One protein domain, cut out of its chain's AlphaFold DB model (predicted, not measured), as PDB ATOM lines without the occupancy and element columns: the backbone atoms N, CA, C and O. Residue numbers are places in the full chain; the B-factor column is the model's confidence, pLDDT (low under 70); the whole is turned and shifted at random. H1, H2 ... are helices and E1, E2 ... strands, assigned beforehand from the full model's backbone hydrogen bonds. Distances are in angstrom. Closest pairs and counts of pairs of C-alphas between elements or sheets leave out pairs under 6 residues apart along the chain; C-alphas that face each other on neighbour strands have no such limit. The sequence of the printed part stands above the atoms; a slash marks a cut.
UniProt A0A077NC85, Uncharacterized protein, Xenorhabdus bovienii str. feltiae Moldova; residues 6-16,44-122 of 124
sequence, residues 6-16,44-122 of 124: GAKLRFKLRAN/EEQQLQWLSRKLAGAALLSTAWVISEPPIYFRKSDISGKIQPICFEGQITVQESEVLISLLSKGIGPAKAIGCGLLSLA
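Overview. This is residues 6 to 16 and 44 to 122 of the 124 residues of an uncharacterized protein of Xenorhabdus bovienii str. feltiae Moldova (UniProt A0A077NC85). A twisted four-strand sheet has H1 packed slantwise over one face, and the hairpin of E3 and E4 reaches out beyond the sheet as an arm, its residues 75 to 80 sticking out. H2 only grazes the sheet. The printed part has 90 residues with two named helices and six named strands, in the order E1 H1 E2 E3 E4 E5 H2 E6. The sheet runs E2, E5, E1, E6, antiparallel, and the class is mixed. The whole is compact, radius of gyration of the C-alphas 13.8 A, with spans of 47 by 25 by 20 A.

Arrangement. The sheet's edge strands are E2, residues 59 to 68, and E6, residues 119 to 122; E5, residues 86 to 94, and E1, residues 8 to 15, are inner. Within hydrogen-bond range are N 65 and O 89 at 2.8 A for E2 and E5, N 11 and O 90 at 2.8 A for E1 and E5, and N 12 and O 120 at 2.9 A for E1 and E6. H1, residues 44 to 55, is on one face, making two layers, helix over sheet, at a height over the sheet of 8.0 A. Its closest C-alphas to E2 are Ser 52 and Leu 61, 6.3 A. H2, residues 97 to 106, comes closest to E6 at the C-alphas of Leu 104 and Leu 119, 5.7 A. E5, H2 and E6 form a split strand-helix-strand unit, two strands running the same way with E1 between them, its crossover right-handed. E3, residues 72 to 76, and E4, residues 79 to 83, form a hairpin, N 74 and O 81 being 3.0 A apart. E4 runs on into E5 at 58 degrees. In H1 and H2 every O i to N i+4 pair is within hydrogen-bond range.

Along the chain. From first to last C-alpha, E2 measures 23.1 A, E5 22.6 A, E1 21.3 A and H1 16.6 A. E1 begins at C-alpha 8 (60.718, 31.743, -23.677), and E6 ends at C-alpha 122 (61.083, 24.891, -29.684).

Size, cuts and confidence. The C-alphas of Gly 6 and Asp 78, the two farthest apart, are 47.8 A apart. Residues 17 to 43 are not printed; C-alphas 16 and 44 are 12.7 A apart across the cut. The link from H2 to E6 is long. No printed residue is under 70 in pLDDT.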
ATOM      1  N   GLY A   6      59.825  30.638 -16.569       96.50
ATOM      2  CA  GLY A   6      60.407  31.811 -17.221       96.50
ATOM      3  C   GLY A   6      61.041  31.546 -18.591       96.50
ATOM      4  O   GLY A   6      61.425  32.505 -19.260       96.50
ATOM      5  N   ALA A   7      61.131  30.290 -19.053       96.94
ATOM      6  CA  ALA A   7      61.627  30.001 -20.397       96.94
ATOM      7  C   ALA A   7      60.741  30.651 -21.465       96.94
ATOM      8  O   ALA A   7      59.514  30.547 -21.411       96.94
ATOM      9  N   LYS A   8      61.377  31.271 -22.458       97.88
ATOM     10  CA  LYS A   8      60.718  31.743 -23.677       97.88
ATOM     11  C   LYS A   8      60.840  30.667 -24.740       97.88
ATOM     12  O   LYS A   8      61.934  30.162 -24.980       97.88
ATOM     13  N   LEU A   9      59.712  30.281 -25.319       98.06
ATOM     14  CA  LEU A   9      59.641  29.197 -26.290       98.06
ATOM     15  C   LEU A   9      58.769  29.610 -27.464       98.06
ATOM     16  O   LEU A   9      57.704  30.207 -27.278       98.06
ATOM     17  N   ARG A  10      59.176  29.203 -28.663       98.44
ATOM     18  CA  ARG A  10      58.294  29.192 -29.826       98.44
ATOM     19  C   ARG A  10      57.358  27.999 -29.727       98.44
ATOM     20  O   ARG A  10      57.745  26.936 -29.231       98.44
ATOM     21  N   PHE A  11      56.137  28.156 -30.218       98.38
ATOM     22  CA  PHE A  11      55.159  27.081 -30.226       98.38
ATOM     23  C   PHE A  11      54.406  26.973 -31.547       98.38
ATOM     24  O   PHE A  11      54.250  27.949 -32.282       98.38
ATOM     25  N   LYS A  12      53.892  25.769 -31.798       98.56
ATOM     26  CA  LYS A  12      52.925  25.470 -32.853       98.56
ATOM     27  C   LYS A  12      51.830  24.560 -32.309       98.56
ATOM     28  O   LYS A  12      52.124  23.562 -31.650       98.56
ATOM     29  N   LEU A  13      50.572  24.893 -32.579       98.69
ATOM     30  CA  LEU A  13      49.408  24.128 -32.139       98.69
ATOM     31  C   LEU A  13      48.321  24.144 -33.215       98.69
ATOM     32  O   LEU A  13      47.628  25.144 -33.388       98.69
ATOM     33  N   ARG A  14      48.086  23.000 -33.860       98.50
ATOM     34  CA  ARG A  14      46.845  22.779 -34.612       98.50
ATOM     35  C   ARG A  14      45.723  22.448 -33.630       98.50
ATOM     36  O   ARG A  14      45.836  21.488 -32.871       98.50
ATOM     37  N   ALA A  15      44.637  23.209 -33.629       98.19
ATOM     38  CA  ALA A  15      43.518  23.037 -32.705       98.19
ATOM     39  C   ALA A  15      42.167  23.221 -33.401       98.19
ATOM     40  O   ALA A  15      42.085  23.748 -34.501       98.19
ATOM     41  N   ASN A  16      41.089  22.823 -32.720       97.62
ATOM     42  CA  ASN A  16      39.708  23.071 -33.141       97.62
ATOM     43  C   ASN A  16      38.983  23.916 -32.072       97.62
ATOM     44  O   ASN A  16      38.315  23.350 -31.192       97.62
ATOM     45  N   GLU A  44      39.105  35.860 -35.065       96.25
ATOM     46  CA  GLU A  44      40.486  35.694 -34.600       96.25
ATOM     47  C   GLU A  44      40.651  36.038 -33.117       96.25
ATOM     48  O   GLU A  44      41.215  35.258 -32.351       96.25
ATOM     49  N   GLU A  45      40.049  37.140 -32.669       96.69
ATOM     50  CA  GLU A  45      40.082  37.549 -31.264       96.69
ATOM     51  C   GLU A  45      39.545  36.449 -30.330       96.69
ATOM     52  O   GLU A  45      40.160  36.114 -29.318       96.69
ATOM     53  N   GLN A  46      38.434  35.803 -30.701       97.50
ATOM     54  CA  GLN A  46      37.852  34.710 -29.915       97.50
ATOM     55  C   GLN A  46      38.751  33.467 -29.912       97.50
ATOM     56  O   GLN A  46      38.795  32.736 -28.919       97.50
ATOM     57  N   GLN A  47      39.459  33.207 -31.011       98.12
ATOM     58  CA  GLN A  47      40.397  32.092 -31.132       98.12
ATOM     59  C   GLN A  47      41.643  32.326 -30.265       98.12
ATOM     60  O   GLN A  47      42.057  31.418 -29.541       98.12
ATOM     61  N   LEU A  48      42.188  33.544 -30.262       98.00
ATOM     62  CA  LEU A  48      43.308  33.938 -29.404       98.00
ATOM     63  C   LEU A  48      42.919  33.929 -27.919       98.00
ATOM     64  O   LEU A  48      43.646  33.373 -27.092       98.00
ATOM     65  N   GLN A  49      41.736  34.441 -27.573       97.81
ATOM     66  CA  GLN A  49      41.192  34.339 -26.213       97.81
ATOM     67  C   GLN A  49      41.009  32.877 -25.788       97.81
ATOM     68  O   GLN A  49      41.305  32.512 -24.648       97.81
ATOM     69  N   TRP A  50      40.546  32.011 -26.697       98.25
ATOM     70  CA  TRP A  50      40.452  30.577 -26.439       98.25
ATOM     71  C   TRP A  50      41.827  29.965 -26.160       98.25
ATOM     72  O   TRP A  50      41.949  29.212 -25.193       98.25
ATOM     73  N   LEU A  51      42.850  30.305 -26.952       98.44
ATOM     74  CA  LEU A  51      44.217  29.817 -26.757       98.44
ATOM     75  C   LEU A  51      44.780  30.269 -25.406       98.44
ATOM     76  O   LEU A  51      45.230  29.430 -24.628       98.44
ATOM     77  N   SER A  52      44.678  31.563 -25.098       97.81
ATOM     78  CA  SER A  52      45.109  32.130 -23.816       97.81
ATOM     79  C   SER A  52      44.454  31.399 -22.640       97.81
ATOM     80  O   SER A  52      45.132  30.911 -21.737       97.81
ATOM     81  N   ARG A  53      43.138  31.161 -22.709       97.94
ATOM     82  CA  ARG A  53      42.404  30.427 -21.667       97.94
ATOM     83  C   ARG A  53      42.806  28.952 -21.552       97.94
ATOM     84  O   ARG A  53      42.606  28.352 -20.501       97.94
ATOM     85  N   LYS A  54      43.329  28.339 -22.620       98.06
ATOM     86  CA  LYS A  54      43.855  26.963 -22.598       98.06
ATOM     87  C   LYS A  54      45.273  26.863 -22.049       98.06
ATOM     88  O   LYS A  54      45.620  25.798 -21.546       98.06
ATOM     89  N   LEU A  55      46.056  27.934 -22.156       98.00
ATOM     90  CA  LEU A  55      47.415  28.027 -21.623       98.00
ATOM     91  C   LEU A  55      47.465  28.626 -20.211       98.00
ATOM     92  O   LEU A  55      48.496  28.521 -19.553       98.00
ATOM     93  N   ALA A  56      46.367  29.223 -19.742       97.31
ATOM     94  CA  ALA A  56      46.266  29.835 -18.423       97.31
ATOM     95  C   ALA A  56      46.767  28.899 -17.309       97.31
ATOM     96  O   ALA A  56      46.363  27.738 -17.224       97.31
ATOM     97  N   GLY A  57      47.660  29.421 -16.463       95.81
ATOM     98  CA  GLY A  57      48.303  28.671 -15.380       95.81
ATOM     99  C   GLY A  57      49.477  27.787 -15.817       95.81
ATOM    100  O   GLY A  57      50.171  27.260 -14.960       95.81
ATOM    101  N   ALA A  58      49.726  27.633 -17.121       97.75
ATOM    102  CA  ALA A  58      50.887  26.925 -17.656       97.75
ATOM    103  C   ALA A  58      51.892  27.881 -18.305       97.75
ATOM    104  O   ALA A  58      53.096  27.773 -18.070       97.75
ATOM    105  N   ALA A  59      51.411  28.817 -19.127       98.12
ATOM    106  CA  ALA A  59      52.253  29.757 -19.855       98.12
ATOM    107  C   ALA A  59      51.500  31.042 -20.233       98.12
ATOM    108  O   ALA A  59      50.300  31.017 -20.511       98.12
ATOM    109  N   LEU A  60      52.232  32.155 -20.304       97.94
ATOM    110  CA  LEU A  60      51.749  33.419 -20.856       97.94
ATOM    111  C   LEU A  60      51.961  33.440 -22.366       97.94
ATOM    112  O   LEU A  60      53.047  33.121 -22.844       97.94
ATOM    113  N   LEU A  61      50.938  33.857 -23.106       97.69
ATOM    114  CA  LEU A  61      51.026  34.084 -24.543       97.69
ATOM    115  C   LEU A  61      51.690  35.444 -24.797       97.69
ATOM    116  O   LEU A  61      51.146  36.468 -24.393       97.69
ATOM    117  N   SER A  62      52.861  35.453 -25.436       95.88
ATOM    118  CA  SER A  62      53.594  36.686 -25.758       95.88
ATOM    119  C   SER A  62      53.201  37.217 -27.135       95.88
ATOM    120  O   SER A  62      52.823  38.375 -27.274       95.88
ATOM    121  N   THR A  63      53.245  36.350 -28.144       96.94
ATOM    122  CA  THR A  63      52.798  36.628 -29.514       96.94
ATOM    123  C   THR A  63      52.094  35.394 -30.058       96.94
ATOM    124  O   THR A  63      52.420  34.269 -29.668       96.94
ATOM    125  N   ALA A  64      51.113  35.585 -30.937       97.50
ATOM    126  CA  ALA A  64      50.428  34.490 -31.604       97.50
ATOM    127  C   ALA A  64      49.800  34.944 -32.918       97.50
ATOM    128  O   ALA A  64      49.239  36.033 -33.000       97.50
ATOM    129  N   TRP A  65      49.848  34.057 -33.901       97.25
ATOM    130  CA  TRP A  65      49.221  34.193 -35.206       97.25
ATOM    131  C   TRP A  65      48.204  33.076 -35.378       97.25
ATOM    132  O   TRP A  65      48.433  31.948 -34.923       97.25
ATOM    133  N   VAL A  66      47.104  33.376 -36.062       98.00
ATOM    134  CA  VAL A  66      46.129  32.367 -36.464       98.00
ATOM    135  C   VAL A  66      46.245  32.094 -37.952       98.00
ATOM    136  O   VAL A  66      46.041  32.967 -38.789       98.00
ATOM    137  N   ILE A  67      46.517  30.839 -38.285       97.75
ATOM    138  CA  ILE A  67      46.555  30.348 -39.654       97.75
ATOM    139  C   ILE A  67      45.297  29.507 -39.865       97.75
ATOM    140  O   ILE A  67      45.111  28.459 -39.239       97.75
ATOM    141  N   SER A  68      44.410  29.988 -40.735       94.94
ATOM    142  CA  SER A  68      43.201  29.252 -41.110       94.94
ATOM    143  C   SER A  68      43.557  28.002 -41.905       94.94
ATOM    144  O   SER A  68      44.435  28.030 -42.763       94.94
ATOM    145  N   GLU A  69      42.835  26.912 -41.658       95.88
ATOM    146  CA  GLU A  69      43.021  25.663 -42.388       95.88
ATOM    147  C   GLU A  69      41.720  25.188 -43.041       95.88
ATOM    148  O   GLU A  69      40.624  25.531 -42.577       95.88
ATOM    149  N   PRO A  70      41.806  24.369 -44.105       95.31
ATOM    150  CA  PRO A  70      40.633  23.745 -44.690       95.31
ATOM    151  C   PRO A  70      39.874  22.884 -43.669       95.31
ATOM    152  O   PRO A  70      40.482  22.238 -42.810       95.31
ATOM    153  N   PRO A  71      38.537  22.820 -43.768       95.75
ATOM    154  CA  PRO A  71      37.762  21.922 -42.931       95.75
ATOM    155  C   PRO A  71      38.102  20.458 -43.201       95.75
ATOM    156  O   PRO A  71      38.303  20.050 -44.344       95.75
ATOM    157  N   ILE A  72      38.058  19.648 -42.146       95.25
ATOM    158  CA  ILE A  72      38.193  18.195 -42.250       95.25
ATOM    159  C   ILE A  72      36.814  17.579 -42.043       95.25
ATOM    160  O   ILE A  72      36.157  17.790 -41.017       95.25
ATOM    161  N   TYR A  73      36.382  16.802 -43.028       94.12
ATOM    162  CA  TYR A  73      35.165  16.007 -42.962       94.12
ATOM    163  C   TYR A  73      35.524  14.584 -42.565       94.12
ATOM    164  O   TYR A  73      36.528  14.036 -43.014       94.12
ATOM    165  N   PHE A  74      34.703  13.977 -41.719       90.50
ATOM    166  CA  PHE A  74      34.898  12.596 -41.307       90.50
ATOM    167  C   PHE A  74      33.570  11.854 -41.283       90.50
ATOM    168  O   PHE A  74      32.503  12.436 -41.068       90.50
ATOM    169  N   ARG A  75      33.653  10.539 -41.467       89.38
ATOM    170  CA  ARG A  75      32.535   9.620 -41.310       89.38
ATOM    171  C   ARG A  75      32.992   8.459 -40.443       89.38
ATOM    172  O   ARG A  75      33.976   7.800 -40.763       89.38
ATOM    173  N   LYS A  76      32.297   8.236 -39.331       83.25
ATOM    174  CA  LYS A  76      32.525   7.110 -38.426       83.25
ATOM    175  C   LYS A  76      31.196   6.400 -38.209       83.25
ATOM    176  O   LYS A  76      30.307   6.954 -37.563       83.25
ATOM    177  N   SER A  77      31.078   5.190 -38.752       86.31
ATOM    178  CA  SER A  77      29.816   4.437 -38.777       86.31
ATOM    179  C   SER A  77      28.693   5.310 -39.370       86.31
ATOM    180  O   SER A  77      28.874   5.890 -40.446       86.31
ATOM    181  N   ASP A  78      27.587   5.486 -38.649       84.56
ATOM    182  CA  ASP A  78      26.442   6.299 -39.079       84.56
ATOM    183  C   ASP A  78      26.579   7.794 -38.746       84.56
ATOM    184  O   ASP A  78      25.656   8.578 -38.963       84.56
ATOM    185  N   ILE A  79      27.729   8.222 -38.210       80.94
ATOM    186  CA  ILE A  79      27.972   9.608 -37.805       80.94
ATOM    187  C   ILE A  79      28.934  10.267 -38.792       80.94
ATOM    188  O   ILE A  79      30.132   9.980 -38.817       80.94
ATOM    189  N   SER A  80      28.417  11.208 -39.577       88.31
ATOM    190  CA  SER A  80      29.225  12.168 -40.331       88.31
ATOM    191  C   SER A  80      29.420  13.454 -39.533       88.31
ATOM    192  O   SER A  80      28.486  13.933 -38.883       88.31
ATOM    193  N   GLY A  81      30.600  14.054 -39.626       89.56
ATOM    194  CA  GLY A  81      30.894  15.317 -38.966       89.56
ATOM    195  C   GLY A  81      31.908  16.161 -39.723       89.56
ATOM    196  O   GLY A  81      32.542  15.723 -40.683       89.56
ATOM    197  N   LYS A  82      32.040  17.399 -39.259       92.88
ATOM    198  CA  LYS A  82      32.997  18.388 -39.745       92.88
ATOM    199  C   LYS A  82      33.769  18.929 -38.548       92.88
ATOM    200  O   LYS A  82      33.170  19.211 -37.509       92.88
ATOM    201  N   ILE A  83      35.072  19.109 -38.704       95.00
ATOM    202  CA  ILE A  83      35.880  19.965 -37.834       95.00
ATOM    203  C   ILE A  83      36.472  21.105 -38.662       95.00
ATOM    204  O   ILE A  83      36.724  20.946 -39.856       95.00
ATOM    205  N   GLN A  84      36.668  22.255 -38.028       96.94
ATOM    206  CA  GLN A  84      37.291  23.429 -38.631       96.94
ATOM    207  C   GLN A  84      38.572  23.714 -37.843       96.94
ATOM    208  O   GLN A  84      38.526  24.470 -36.870       96.94
ATOM    209  N   PRO A  85      39.681  23.028 -38.164       97.38
ATOM    210  CA  PRO A  85      40.930  23.274 -37.477       97.38
ATOM    211  C   PRO A  85      41.488  24.649 -37.856       97.38
ATOM    212  O   PRO A  85      41.179  25.205 -38.912       97.38
ATOM    213  N   ILE A  86      42.314  25.178 -36.966       98.00
ATOM    214  CA  ILE A  86      43.223  26.290 -37.226       98.00
ATOM    215  C   ILE A  86      44.588  25.947 -36.636       98.00
ATOM    216  O   ILE A  86      44.684  25.130 -35.711       98.00
ATOM    217  N   CYS A  87      45.637  26.580 -37.142       98.44
ATOM    218  CA  CYS A  87      46.975  26.465 -36.588       98.44
ATOM    219  C   CYS A  87      47.366  27.767 -35.892       98.44
ATOM    220  O   CYS A  87      47.334  28.836 -36.490       98.44
ATOM    221  N   PHE A  88      47.737  27.662 -34.622       98.62
ATOM    222  CA  PHE A  88      48.363  28.736 -33.870       98.62
ATOM    223  C   PHE A  88      49.877  28.584 -33.930       98.62
ATOM    224  O   PHE A  88      50.394  27.489 -33.693       98.62
ATOM    225  N   GLU A  89      50.579  29.679 -34.180       98.50
ATOM    226  CA  GLU A  89      52.035  29.765 -34.067       98.50
ATOM    227  C   GLU A  89      52.407  31.032 -33.306       98.50
ATOM    228  O   GLU A  89      51.712  32.037 -33.421       98.50
ATOM    229  N   GLY A  90      53.480  31.008 -32.522       98.12
ATOM    230  CA  GLY A  90      53.890  32.190 -31.769       98.12
ATOM    231  C   GLY A  90      54.899  31.896 -30.675       98.12
ATOM    232  O   GLY A  90      55.624  30.902 -30.742       98.12
ATOM    233  N   GLN A  91      54.922  32.750 -29.655       98.38
ATOM    234  CA  GLN A  91      55.799  32.620 -28.495       98.38
ATOM    235  C   GLN A  91      55.011  32.584 -27.187       98.38
ATOM    236  O   GLN A  91      54.024  33.304 -27.002       98.38
ATOM    237  N   ILE A  92      55.495  31.762 -26.258       98.38
ATOM    238  CA  ILE A  92      55.006  31.684 -24.886       98.38
ATOM    239  C   ILE A  92      56.149  31.887 -23.892       98.38
ATOM    240  O   ILE A  92      57.294  31.520 -24.158       98.38
ATOM    241  N   THR A  93      55.817  32.420 -22.720       98.19
ATOM    242  CA  THR A  93      56.692  32.407 -21.543       98.19
ATOM    243  C   THR A  93      56.133  31.421 -20.526       98.19
ATOM    244  O   THR A  93      54.982  31.545 -20.106       98.19
ATOM    245  N   VAL A  94      56.927  30.427 -20.138       98.19
ATOM    246  CA  VAL A  94      56.502  29.366 -19.213       98.19
ATOM    247  C   VAL A  94      56.236  29.964 -17.835       98.19
ATOM    248  O   VAL A  94      57.121  30.590 -17.257       98.19
ATOM    249  N   GLN A  95      55.031  29.759 -17.305       97.75
ATOM    250  CA  GLN A  95      54.690  30.134 -15.932       97.75
ATOM    251  C   GLN A  95      54.937  28.966 -14.996       97.75
ATOM    252  O   GLN A  95      55.702  29.125 -14.056       97.75
ATOM    253  N   GLU A  96      54.342  27.805 -15.304       97.75
ATOM    254  CA  GLU A  96      54.509  26.599 -14.502       97.75
ATOM    255  C   GLU A  96      54.815  25.356 -15.322       97.75
ATOM    256  O   GLU A  96      54.027  24.881 -16.146       97.75
ATOM    257  N   SER A  97      55.996  24.812 -15.042       96.75
ATOM    258  CA  SER A  97      56.633  23.762 -15.831       96.75
ATOM    259  C   SER A  97      55.816  22.470 -15.830       96.75
ATOM    260  O   SER A  97      55.529  21.918 -16.891       96.75
ATOM    261  N   GLU A  98      55.366  22.021 -14.657       96.38
ATOM    262  CA  GLU A  98      54.591  20.780 -14.517       96.38
ATOM    263  C   GLU A  98      53.208  20.876 -15.178       96.38
ATOM    264  O   GLU A  98      52.729  19.927 -15.808       96.38
ATOM    265  N   VAL A  99      52.574  22.051 -15.103       97.25
ATOM    266  CA  VAL A  99      51.273  22.298 -15.744       97.25
ATOM    267  C   VAL A  99      51.431  22.270 -17.266       97.25
ATOM    268  O   VAL A  99      50.633  21.629 -17.956       97.25
ATOM    269  N   LEU A 100      52.493  22.881 -17.798       97.88
ATOM    270  CA  LEU A 100      52.795  22.846 -19.229       97.88
ATOM    271  C   LEU A 100      53.123  21.429 -19.721       97.88
ATOM    272  O   LEU A 100      52.592  21.005 -20.748       97.88
ATOM    273  N   ILE A 101      53.928  20.661 -18.980       96.88
ATOM    274  CA  ILE A 101      54.247  19.259 -19.312       96.88
ATOM    275  C   ILE A 101      52.976  18.394 -19.336       96.88
ATOM    276  O   ILE A 101      52.780  17.577 -20.244       96.88
ATOM    277  N   SER A 102      52.069  18.616 -18.384       96.44
ATOM    278  CA  SER A 102      50.754  17.969 -18.349       96.44
ATOM    279  C   SER A 102      49.899  18.332 -19.572       96.44
ATOM    280  O   SER A 102      49.275  17.447 -20.168       96.44
ATOM    281  N   LEU A 103      49.903  19.600 -20.006       96.88
ATOM    282  CA  LEU A 103      49.200  20.035 -21.222       96.88
ATOM    283  C   LEU A 103      49.777  19.408 -22.494       96.88
ATOM    284  O   LEU A 103      48.999  18.960 -23.337       96.88
ATOM    285  N   LEU A 104      51.104  19.334 -22.619       96.44
ATOM    286  CA  LEU A 104      51.774  18.686 -23.755       96.44
ATOM    287  C   LEU A 104      51.377  17.214 -23.869       96.44
ATOM    288  O   LEU A 104      51.025  16.747 -24.948       96.44
ATOM    289  N   SER A 105      51.365  16.511 -22.736       96.06
ATOM    290  CA  SER A 105      51.051  15.081 -22.680       96.06
ATOM    291  C   SER A 105      49.573  14.800 -22.961       96.06
ATOM    292  O   SER A 105      49.229  13.844 -23.654       96.06
ATOM    293  N   LYS A 106      48.668  15.632 -22.431       97.12
ATOM    294  CA  LYS A 106      47.219  15.447 -22.610       97.12
ATOM    295  C   LYS A 106      46.726  15.964 -23.957       97.12
ATOM    296  O   LYS A 106      45.679  15.514 -24.426       97.12
ATOM    297  N   GLY A 107      47.410  16.945 -24.535       97.69
ATOM    298  CA  GLY A 107      46.969  17.721 -25.685       97.69
ATOM    299  C   GLY A 107      45.870  18.744 -25.362       97.69
ATOM    300  O   GLY A 107      45.085  18.600 -24.414       97.69
ATOM    301  N   ILE A 108      45.762  19.770 -26.203       98.00
ATOM    302  CA  ILE A 108      44.918  20.950 -25.990       98.00
ATOM    303  C   ILE A 108      43.669  20.920 -26.881       98.00
ATOM    304  O   ILE A 108      43.738  20.921 -28.104       98.00
ATOM    305  N   GLY A 109      42.492  20.973 -26.257       96.69
ATOM    306  CA  GLY A 109      41.223  21.150 -26.967       96.69
ATOM    307  C   GLY A 109      40.627  19.883 -27.607       96.69
ATOM    308  O   GLY A 109      41.094  18.772 -27.356       96.69
ATOM    309  N   PRO A 110      39.513  20.024 -28.348       96.25
ATOM    310  CA  PRO A 110      38.814  18.908 -28.996       96.25
ATOM    311  C   PRO A 110      39.537  18.340 -30.227       96.25
ATOM    312  O   PRO A 110      40.526  18.889 -30.695       96.25
ATOM    313  N   ALA A 111      38.972  17.262 -30.790       95.38
ATOM    314  CA  ALA A 111      39.415  16.621 -32.037       95.38
ATOM    315  C   ALA A 111      40.834  16.011 -32.008       95.38
ATOM    316  O   ALA A 111      41.464  15.852 -33.049       95.38
ATOM    317  N   LYS A 112      41.315  15.591 -30.827       96.50
ATOM    318  CA  LYS A 112      42.656  14.997 -30.648       96.50
ATOM    319  C   LYS A 112      42.929  13.773 -31.522       96.50
ATOM    320  O   LYS A 112      44.005  13.636 -32.082       96.50
ATOM    321  N   ALA A 113      41.918  12.928 -31.704       93.56
ATOM    322  CA  ALA A 113      42.008  11.741 -32.554       93.56
ATOM    323  C   ALA A 113      42.084  12.053 -34.066       93.56
ATOM    324  O   ALA A 113      42.250  11.136 -34.858       93.56
ATOM    325  N   ILE A 114      41.924  13.319 -34.473       92.62
ATOM    326  CA  ILE A 114      41.881  13.754 -35.880       92.62
ATOM    327  C   ILE A 114      42.937  14.852 -36.117       92.62
ATOM    328  O   ILE A 114      42.705  15.838 -36.809       92.62
ATOM    329  N   GLY A 115      44.105  14.710 -35.483       94.56
ATOM    330  CA  GLY A 115      45.269  15.563 -35.746       94.56
ATOM    331  C   GLY A 115      45.235  16.956 -35.110       94.56
ATOM    332  O   GLY A 115      45.933  17.846 -35.584       94.56
ATOM    333  N   CYS A 116      44.440  17.167 -34.057       97.56
ATOM    334  CA  CYS A 116      44.446  18.408 -33.271       97.56
ATOM    335  C   CYS A 116      45.052  18.201 -31.875       97.56
ATOM    336  O   CYS A 116      45.090  17.099 -31.339       97.56
ATOM    337  N   GLY A 117      45.461  19.290 -31.237       97.81
ATOM    338  CA  GLY A 117      45.780  19.343 -29.816       97.81
ATOM    339  C   GLY A 117      47.219  19.018 -29.442       97.81
ATOM    340  O   GLY A 117      47.568  19.214 -28.282       97.81
ATOM    341  N   LEU A 118      48.063  18.585 -30.379       98.06
ATOM    342  CA  LEU A 118      49.498  18.482 -30.127       98.06
ATOM    343  C   LEU A 118      50.110  19.889 -30.086       98.06
ATOM    344  O   LEU A 118      50.122  20.591 -31.096       98.06
ATOM    345  N   LEU A 119      50.613  20.286 -28.918       98.25
ATOM    346  CA  LEU A 119      51.403  21.501 -28.747       98.25
ATOM    347  C   LEU A 119      52.879  21.143 -28.960       98.25
ATOM    348  O   LEU A 119      53.435  20.334 -28.226       98.25
ATOM    349  N   SER A 120      53.494  21.730 -29.980       98.12
ATOM    350  CA  SER A 120      54.921  21.577 -30.278       98.12
ATOM    351  C   SER A 120      55.672  22.790 -29.753       98.12
ATOM    352  O   SER A 120      55.190  23.908 -29.923       98.12
ATOM    353  N   LEU A 121      56.834  22.573 -29.136       97.62
ATOM    354  CA  LEU A 121      57.669  23.627 -28.561       97.62
ATOM    355  C   LEU A 121      59.074  23.574 -29.154       97.62
ATOM    356  O   LEU A 121      59.599  22.493 -29.416       97.62
ATOM    357  N   ALA A 122      59.685  24.743 -29.313       97.06
ATOM    358  CA  ALA A 122      61.083  24.891 -29.684       97.06
ATOM    359  C   ALA A 122      61.729  26.008 -28.847       97.06
ATOM    360  O   ALA A 122      61.035  26.969 -28.494       97.06
TER     361      ALA A 122